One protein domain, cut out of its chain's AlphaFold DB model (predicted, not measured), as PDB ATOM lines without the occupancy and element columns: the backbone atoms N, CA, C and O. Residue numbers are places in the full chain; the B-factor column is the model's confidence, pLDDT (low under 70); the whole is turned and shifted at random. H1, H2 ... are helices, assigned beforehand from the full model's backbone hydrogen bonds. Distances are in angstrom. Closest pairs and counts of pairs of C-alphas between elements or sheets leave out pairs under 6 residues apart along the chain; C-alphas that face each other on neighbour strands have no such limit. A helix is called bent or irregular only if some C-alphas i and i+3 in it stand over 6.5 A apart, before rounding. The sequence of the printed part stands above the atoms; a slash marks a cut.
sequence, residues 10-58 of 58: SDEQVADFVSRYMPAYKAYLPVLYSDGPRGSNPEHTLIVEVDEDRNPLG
ATOM      1  N   SER A  10      29.418  20.907 140.716       92.25
ATOM      2  CA  SER A  10      30.747  21.226 141.256       92.25
ATOM      3  C   SER A  10      30.636  21.790 142.671       92.25
ATOM      4  O   SER A  10      29.544  22.153 143.106       92.25
ATOM      5  N   ASP A  11      31.751  21.882 143.388       94.00
ATOM      6  CA  ASP A  11      31.744  22.406 144.753       94.00
ATOM      7  C   ASP A  11      31.305  23.882 144.770       94.00
ATOM      8  O   ASP A  11      30.523  24.284 145.629       94.00
ATOM      9  N   GLU A  12      31.687  24.664 143.753       96.75
ATOM     10  CA  GLU A  12      31.241  26.051 143.568       96.75
ATOM     11  C   GLU A  12      29.737  26.132 143.299       96.75
ATOM     12  O   GLU A  12      29.045  26.979 143.862       96.75
ATOM     13  N   GLN A  13      29.208  25.230 142.467       96.12
ATOM     14  CA  GLN A  13      27.772  25.156 142.196       96.12
ATOM     15  C   GLN A  13      26.983  24.719 143.434       96.12
ATOM     16  O   GLN A  13      25.880  25.213 143.658       96.12
ATOM     17  N   VAL A  14      27.534  23.817 144.254       96.00
ATOM     18  CA  VAL A  14      26.936  23.440 145.541       96.00
ATOM     19  C   VAL A  14      26.945  24.630 146.496       96.00
ATOM     20  O   VAL A  14      25.921  24.897 147.121       96.00
ATOM     21  N   ALA A  15      28.054  25.366 146.593       97.31
ATOM     22  CA  ALA A  15      28.149  26.550 147.442       97.31
ATOM     23  C   ALA A  15      27.141  27.634 147.024       97.31
ATOM     24  O   ALA A  15      26.399  28.134 147.872       97.31
ATOM     25  N   ASP A  16      27.049  27.937 145.725       98.06
ATOM     26  CA  ASP A  16      26.051  28.860 145.170       98.06
ATOM     27  C   ASP A  16      24.622  28.385 145.471       98.06
ATOM     28  O   ASP A  16      23.804  29.140 146.003       98.06
ATOM     29  N   PHE A  17      24.338  27.101 145.240       97.06
ATOM     30  CA  PHE A  17      23.039  26.507 145.534       97.06
ATOM     31  C   PHE A  17      22.662  26.647 147.015       97.06
ATOM     32  O   PHE A  17      21.577  27.141 147.325       97.06
ATOM     33  N   VAL A  18      23.553  26.258 147.929       97.81
ATOM     34  CA  VAL A  18      23.338  26.339 149.384       97.81
ATOM     35  C   VAL A  18      23.166  27.790 149.834       97.81
ATOM     36  O   VAL A  18      22.301  28.077 150.669       97.81
ATOM     37  N   SER A  19      23.916  28.726 149.241       98.06
ATOM     38  CA  SER A  19      23.834  30.153 149.573       98.06
ATOM     39  C   SER A  19      22.423  30.725 149.406       98.06
ATOM     40  O   SER A  19      22.025  31.596 150.175       98.06
ATOM     41  N   ARG A  20      21.623  30.184 148.478       98.44
ATOM     42  CA  ARG A  20      20.235  30.614 148.241       98.44
ATOM     43  C   ARG A  20      19.283  30.243 149.381       98.44
ATOM     44  O   ARG A  20      18.256  30.896 149.540       98.44
ATOM     45  N   TYR A  21      19.620  29.233 150.183       98.00
ATOM     46  CA  TYR A  21      18.822  28.802 151.335       98.00
ATOM     47  C   TYR A  21      19.263  29.480 152.636       98.00
ATOM     48  O   TYR A  21      18.432  29.730 153.510       98.00
ATOM     49  N   MET A  22      20.550  29.817 152.769       98.38
ATOM     50  CA  MET A  22      21.120  30.390 153.996       98.38
ATOM     51  C   MET A  22      20.391  31.640 154.534       98.38
ATOM     52  O   MET A  22      20.250  31.742 155.754       98.38
ATOM     53  N   PRO A  23      19.867  32.569 153.706       98.50
ATOM     54  CA  PRO A  23      19.040  33.674 154.192       98.50
ATOM     55  C   PRO A  23      17.789  33.217 154.949       98.50
ATOM     56  O   PRO A  23      17.464  33.796 155.982       98.50
ATOM     57  N   ALA A  24      17.116  32.159 154.488       97.88
ATOM     58  CA  ALA A  24      15.936  31.618 155.159       97.88
ATOM     59  C   ALA A  24      16.305  30.959 156.494       97.88
ATOM     60  O   ALA A  24      15.635  31.196 157.497       97.88
ATOM     61  N   TYR A  25      17.407  30.203 156.534       97.00
ATOM     62  CA  TYR A  25      17.923  29.645 157.785       97.00
ATOM     63  C   TYR A  25      18.197  30.751 158.817       97.00
ATOM     64  O   TYR A  25      17.726  30.670 159.948       97.00
ATOM     65  N   LYS A  26      18.865  31.839 158.412       97.06
ATOM     66  CA  LYS A  26      19.135  32.993 159.289       97.06
ATOM     67  C   LYS A  26      17.865  33.709 159.754       97.06
ATOM     68  O   LYS A  26      17.812  34.153 160.894       97.06
ATOM     69  N   ALA A  27      16.868  33.842 158.880       97.38
ATOM     70  CA  ALA A  27      15.636  34.563 159.185       97.38
ATOM     71  C   ALA A  27      14.689  33.778 160.106       97.38
ATOM     72  O   ALA A  27      14.034  34.380 160.952       97.38
ATOM     73  N   TYR A  28      14.598  32.455 159.938       95.81
ATOM     74  CA  TYR A  28      13.513  31.669 160.534       95.81
ATOM     75  C   TYR A  28      13.960  30.655 161.588       95.81
ATOM     76  O   TYR A  28      13.165  30.345 162.475       95.81
ATOM     77  N   LEU A  29      15.204  30.155 161.551       95.25
ATOM     78  CA  LEU A  29      15.662  29.206 162.571       95.25
ATOM     79  C   LEU A  29      15.677  29.765 163.998       95.25
ATOM     80  O   LEU A  29      15.289  29.015 164.889       95.25
ATOM     81  N   PRO A  30      16.082  31.029 164.257       95.12
ATOM     82  CA  PRO A  30      16.117  31.535 165.627       95.12
ATOM     83  C   PRO A  30      14.759  31.419 166.325       95.12
ATOM     84  O   PRO A  30      14.688  30.944 167.453       95.12
ATOM     85  N   VAL A  31      13.678  31.778 165.627       93.31
ATOM     86  CA  VAL A  31      12.304  31.641 166.133       93.31
ATOM     87  C   VAL A  31      11.897  30.170 166.213       93.31
ATOM     88  O   VAL A  31      11.372  29.741 167.232       93.31
ATOM     89  N   LEU A  32      12.189  29.366 165.184       92.88
ATOM     90  CA  LEU A  32      11.859  27.936 165.176       92.88
ATOM     91  C   LEU A  32      12.477  27.172 166.360       92.88
ATOM     92  O   LEU A  32      11.835  26.269 166.885       92.88
ATOM     93  N   TYR A  33      13.704  27.506 166.762       90.56
ATOM     94  CA  TYR A  33      14.391  26.837 167.869       90.56
ATOM     95  C   TYR A  33      14.059  27.418 169.245       90.56
ATOM     96  O   TYR A  33      14.176  26.698 170.230       90.56
ATOM     97  N   SER A  34      13.643  28.685 169.330       90.31
ATOM     98  CA  SER A  34      13.220  29.291 170.604       90.31
ATOM     99  C   SER A  34      11.767  28.970 170.953       90.31
ATOM    100  O   SER A  34      11.491  28.570 172.080       90.31
ATOM    101  N   ASP A  35      10.857  29.088 169.984       90.12
ATOM    102  CA  ASP A  35       9.410  28.949 170.201       90.12
ATOM    103  C   ASP A  35       8.860  27.585 169.743       90.12
ATOM    104  O   ASP A  35       7.739  27.206 170.089       90.12
ATOM    105  N   GLY A  36       9.636  26.839 168.954       90.25
ATOM    106  CA  GLY A  36       9.211  25.588 168.336       90.25
ATOM    107  C   GLY A  36       8.465  25.776 167.003       90.25
ATOM    108  O   GLY A  36       8.185  26.895 166.557       90.25
ATOM    109  N   PRO A  37       8.148  24.672 166.301       91.38
ATOM    110  CA  PRO A  37       7.351  24.716 165.081       91.38
ATOM    111  C   PRO A  37       5.985  25.370 165.301       91.38
ATOM    112  O   PRO A  37       5.321  25.184 166.316       91.38
ATOM    113  N   ARG A  38       5.490  26.096 164.296       91.69
ATOM    114  CA  ARG A  38       4.167  26.721 164.386       91.69
ATOM    115  C   ARG A  38       3.086  25.672 164.686       91.69
ATOM    116  O   ARG A  38       2.812  24.814 163.852       91.69
ATOM    117  N   GLY A  39       2.434  25.799 165.842       92.25
ATOM    118  CA  GLY A  39       1.369  24.896 166.290       92.25
ATOM    119  C   GLY A  39       1.849  23.637 167.018       92.25
ATOM    120  O   GLY A  39       1.021  22.781 167.324       92.25
ATOM    121  N   SER A  40       3.148  23.503 167.303       92.12
ATOM    122  CA  SER A  40       3.655  22.402 168.122       92.12
ATOM    123  C   SER A  40       3.279  22.569 169.593       92.12
ATOM    124  O   SER A  40       3.264  23.684 170.111       92.12
ATOM    125  N   ASN A  41       3.035  21.451 170.281       92.06
ATOM    126  CA  ASN A  41       2.998  21.414 171.741       92.06
ATOM    127  C   ASN A  41       4.425  21.145 172.260       92.06
ATOM    128  O   ASN A  41       4.949  20.070 171.949       92.06
ATOM    129  N   PRO A  42       5.036  22.051 173.046       88.25
ATOM    130  CA  PRO A  42       6.377  21.850 173.599       88.25
ATOM    131  C   PRO A  42       6.535  20.530 174.368       88.25
ATOM    132  O   PRO A  42       7.528  19.839 174.180       88.25
ATOM    133  N   GLU A  43       5.515  20.114 175.126       91.50
ATOM    134  CA  GLU A  43       5.532  18.863 175.909       91.50
ATOM    135  C   GLU A  43       5.544  17.601 175.030       91.50
ATOM    136  O   GLU A  43       5.904  16.518 175.481       91.50
ATOM    137  N   HIS A  44       5.129  17.722 173.765       93.38
ATOM    138  CA  HIS A  44       5.067  16.623 172.797       93.38
ATOM    139  C   HIS A  44       5.969  16.876 171.578       93.38
ATOM    140  O   HIS A  44       5.692  16.375 170.485       93.38
ATOM    141  N   THR A  45       7.026  17.671 171.743       91.69
ATOM    142  CA  THR A  45       7.997  17.964 170.684       91.69
ATOM    143  C   THR A  45       9.352  17.379 171.055       91.69
ATOM    144  O   THR A  45       9.902  17.700 172.101       91.69
ATOM    145  N   LEU A  46       9.907  16.535 170.180       91.62
ATOM    146  CA  LEU A  46      11.279  16.051 170.301       91.62
ATOM    147  C   LEU A  46      12.203  16.952 169.481       91.62
ATOM    148  O   LEU A  46      12.029  17.082 168.268       91.62
ATOM    149  N   ILE A  47      13.195  17.535 170.145       90.75
ATOM    150  CA  ILE A  47      14.296  18.261 169.516       90.75
ATOM    151  C   ILE A  47      15.545  17.401 169.688       90.75
ATOM    152  O   ILE A  47      15.789  16.899 170.780       90.75
ATOM    153  N   VAL A  48      16.301  17.208 168.609       93.44
ATOM    154  CA  VAL A  48      17.569  16.470 168.629       93.44
ATOM    155  C   VAL A  48      18.646  17.383 168.073       93.44
ATOM    156  O   VAL A  48      18.578  17.790 166.910       93.44
ATOM    157  N   GLU A  49      19.632  17.704 168.900       94.69
ATOM    158  CA  GLU A  49      20.840  18.396 168.459       94.69
ATOM    159  C   GLU A  49      21.831  17.370 167.914       94.69
ATOM    160  O   GLU A  49      21.991  16.298 168.495       94.69
ATOM    161  N   VAL A  50      22.480  17.670 166.787       97.06
ATOM    162  CA  VAL A  50      23.435  16.756 166.145       97.06
ATOM    163  C   VAL A  50      24.746  17.454 165.809       97.06
ATOM    164  O   VAL A  50      24.751  18.644 165.487       97.06
ATOM    165  N   ASP A  51      25.844  16.703 165.856       97.38
ATOM    166  CA  ASP A  51      27.159  17.163 165.400       97.38
ATOM    167  C   ASP A  51      27.333  17.053 163.869       97.38
ATOM    168  O   ASP A  51      26.420  16.674 163.127       97.38
ATOM    169  N   GLU A  52      28.526  17.402 163.381       97.00
ATOM    170  CA  GLU A  52      28.880  17.349 161.954       97.00
ATOM    171  C   GLU A  52      28.855  15.919 161.381       97.00
ATOM    172  O   GLU A  52      28.522  15.724 160.205       97.00
ATOM    173  N   ASP A  53      29.125  14.921 162.225       97.31
ATOM    174  CA  ASP A  53      29.086  13.492 161.906       97.31
ATOM    175  C   ASP A  53      27.680  12.884 162.067       97.31
ATOM    176  O   ASP A  53      27.457  11.714 161.740       97.31
ATOM    177  N   ARG A  54      26.696  13.710 162.456       96.12
ATOM    178  CA  ARG A  54      25.279  13.374 162.668       96.12
ATOM    179  C   ARG A  54      25.021  12.502 163.896       96.12
ATOM    180  O   ARG A  54      24.007  11.801 163.940       96.12
ATOM    181  N   ASN A  55      25.900  12.547 164.891       97.56
ATOM    182  CA  ASN A  55      25.649  11.944 166.196       97.56
ATOM    183  C   ASN A  55      24.763  12.874 167.038       97.56
ATOM    184  O   ASN A  55      24.965  14.089 166.991       97.56
ATOM    185  N   PRO A  56      23.804  12.344 167.819       97.06
ATOM    186  CA  PRO A  56      23.037  13.152 168.760       97.06
ATOM    187  C   PRO A  56      23.941  13.679 169.884       97.06
ATOM    188  O   PRO A  56      24.746  12.930 170.441       97.06
ATOM    189  N   LEU A  57      23.788  14.957 170.224       93.94
ATOM    190  CA  LEU A  57      24.531  15.630 171.294       93.94
ATOM    191  C   LEU A  57      23.822  15.562 172.661       93.94
ATOM    192  O   LEU A  57      24.447  15.862 173.680       93.94
ATOM    193  N   GLY A  58      22.553  15.132 172.687       73.94
ATOM    194  CA  GLY A  58      21.705  14.972 173.874       73.94
ATOM    195  C   GLY A  58      20.282  14.578 173.510       73.94
ATOM    196  O   GLY A  58      19.800  15.061 172.461       73.94
TER     197      GLY A  58
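AT A GLANCE: This is residues 10 to 58 of the 58 residues of an uncharacterized protein of Picea sitchensis (UniProt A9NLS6). The model is an open, flat hook: two helices, H1 and then H2, follow each other end to end along one long side, and an unnamed tail, residues 36 to 58, turns away from the end of H2 and folds back along the other side. Near residues 52 to 54 the tail turns once more, and the last residues run back beside it. The printed part has 49 residues, with two named helices in the order H1, H2 and no named strand; the class is all helix, though under half of the residues, 23 of 49, are in named elements. The whole is only just loose, close to extended, with a radius of gyration of the C-alphas of 14.4 A and spans of 43 by 25 by 12 A.

HOW THE PARTS SIT: H1, residues 11 to 19, and H2, residues 22 to 35, meet only through their link, a tight one of 2 residues. Residues 10 to 28 stand free, of which 11 to 19 belong to H1 and 22 to 28 belong to H2. Residues 38 to 44 stand free as well. In H1 every O i to N i+4 pair is within hydrogen-bond range; in H2, 8 of 10 are.

IN THESE COORDINATES: H1 begins at C-alpha 11 (31.744, 22.406, 144.753) and is 12.1 A from first to last C-alpha. H2 begins at C-alpha 22 (21.120, 30.390, 153.996), ends at C-alpha 35 (9.410, 28.949, 170.201) and is 20.0 A long from first to last C-alpha. H2 is irregular: C-alphas 27 and 30 are 7.1 A apart. Residues 42 to 44 are a short helical run without a name.

THE WHOLE: The two C-alphas farthest apart, those of Ser 10 and Glu 43, are 42.9 A from each other. The C-alphas of residues 36 to 58, the long stretch with no named element, lie 10 to 20 A from the mean of the C-alphas. The printed part has no cut and ends at Gly 58, the chain's last residue. The mean pLDDT of the printed part is 94.3, and no printed residue is under 70.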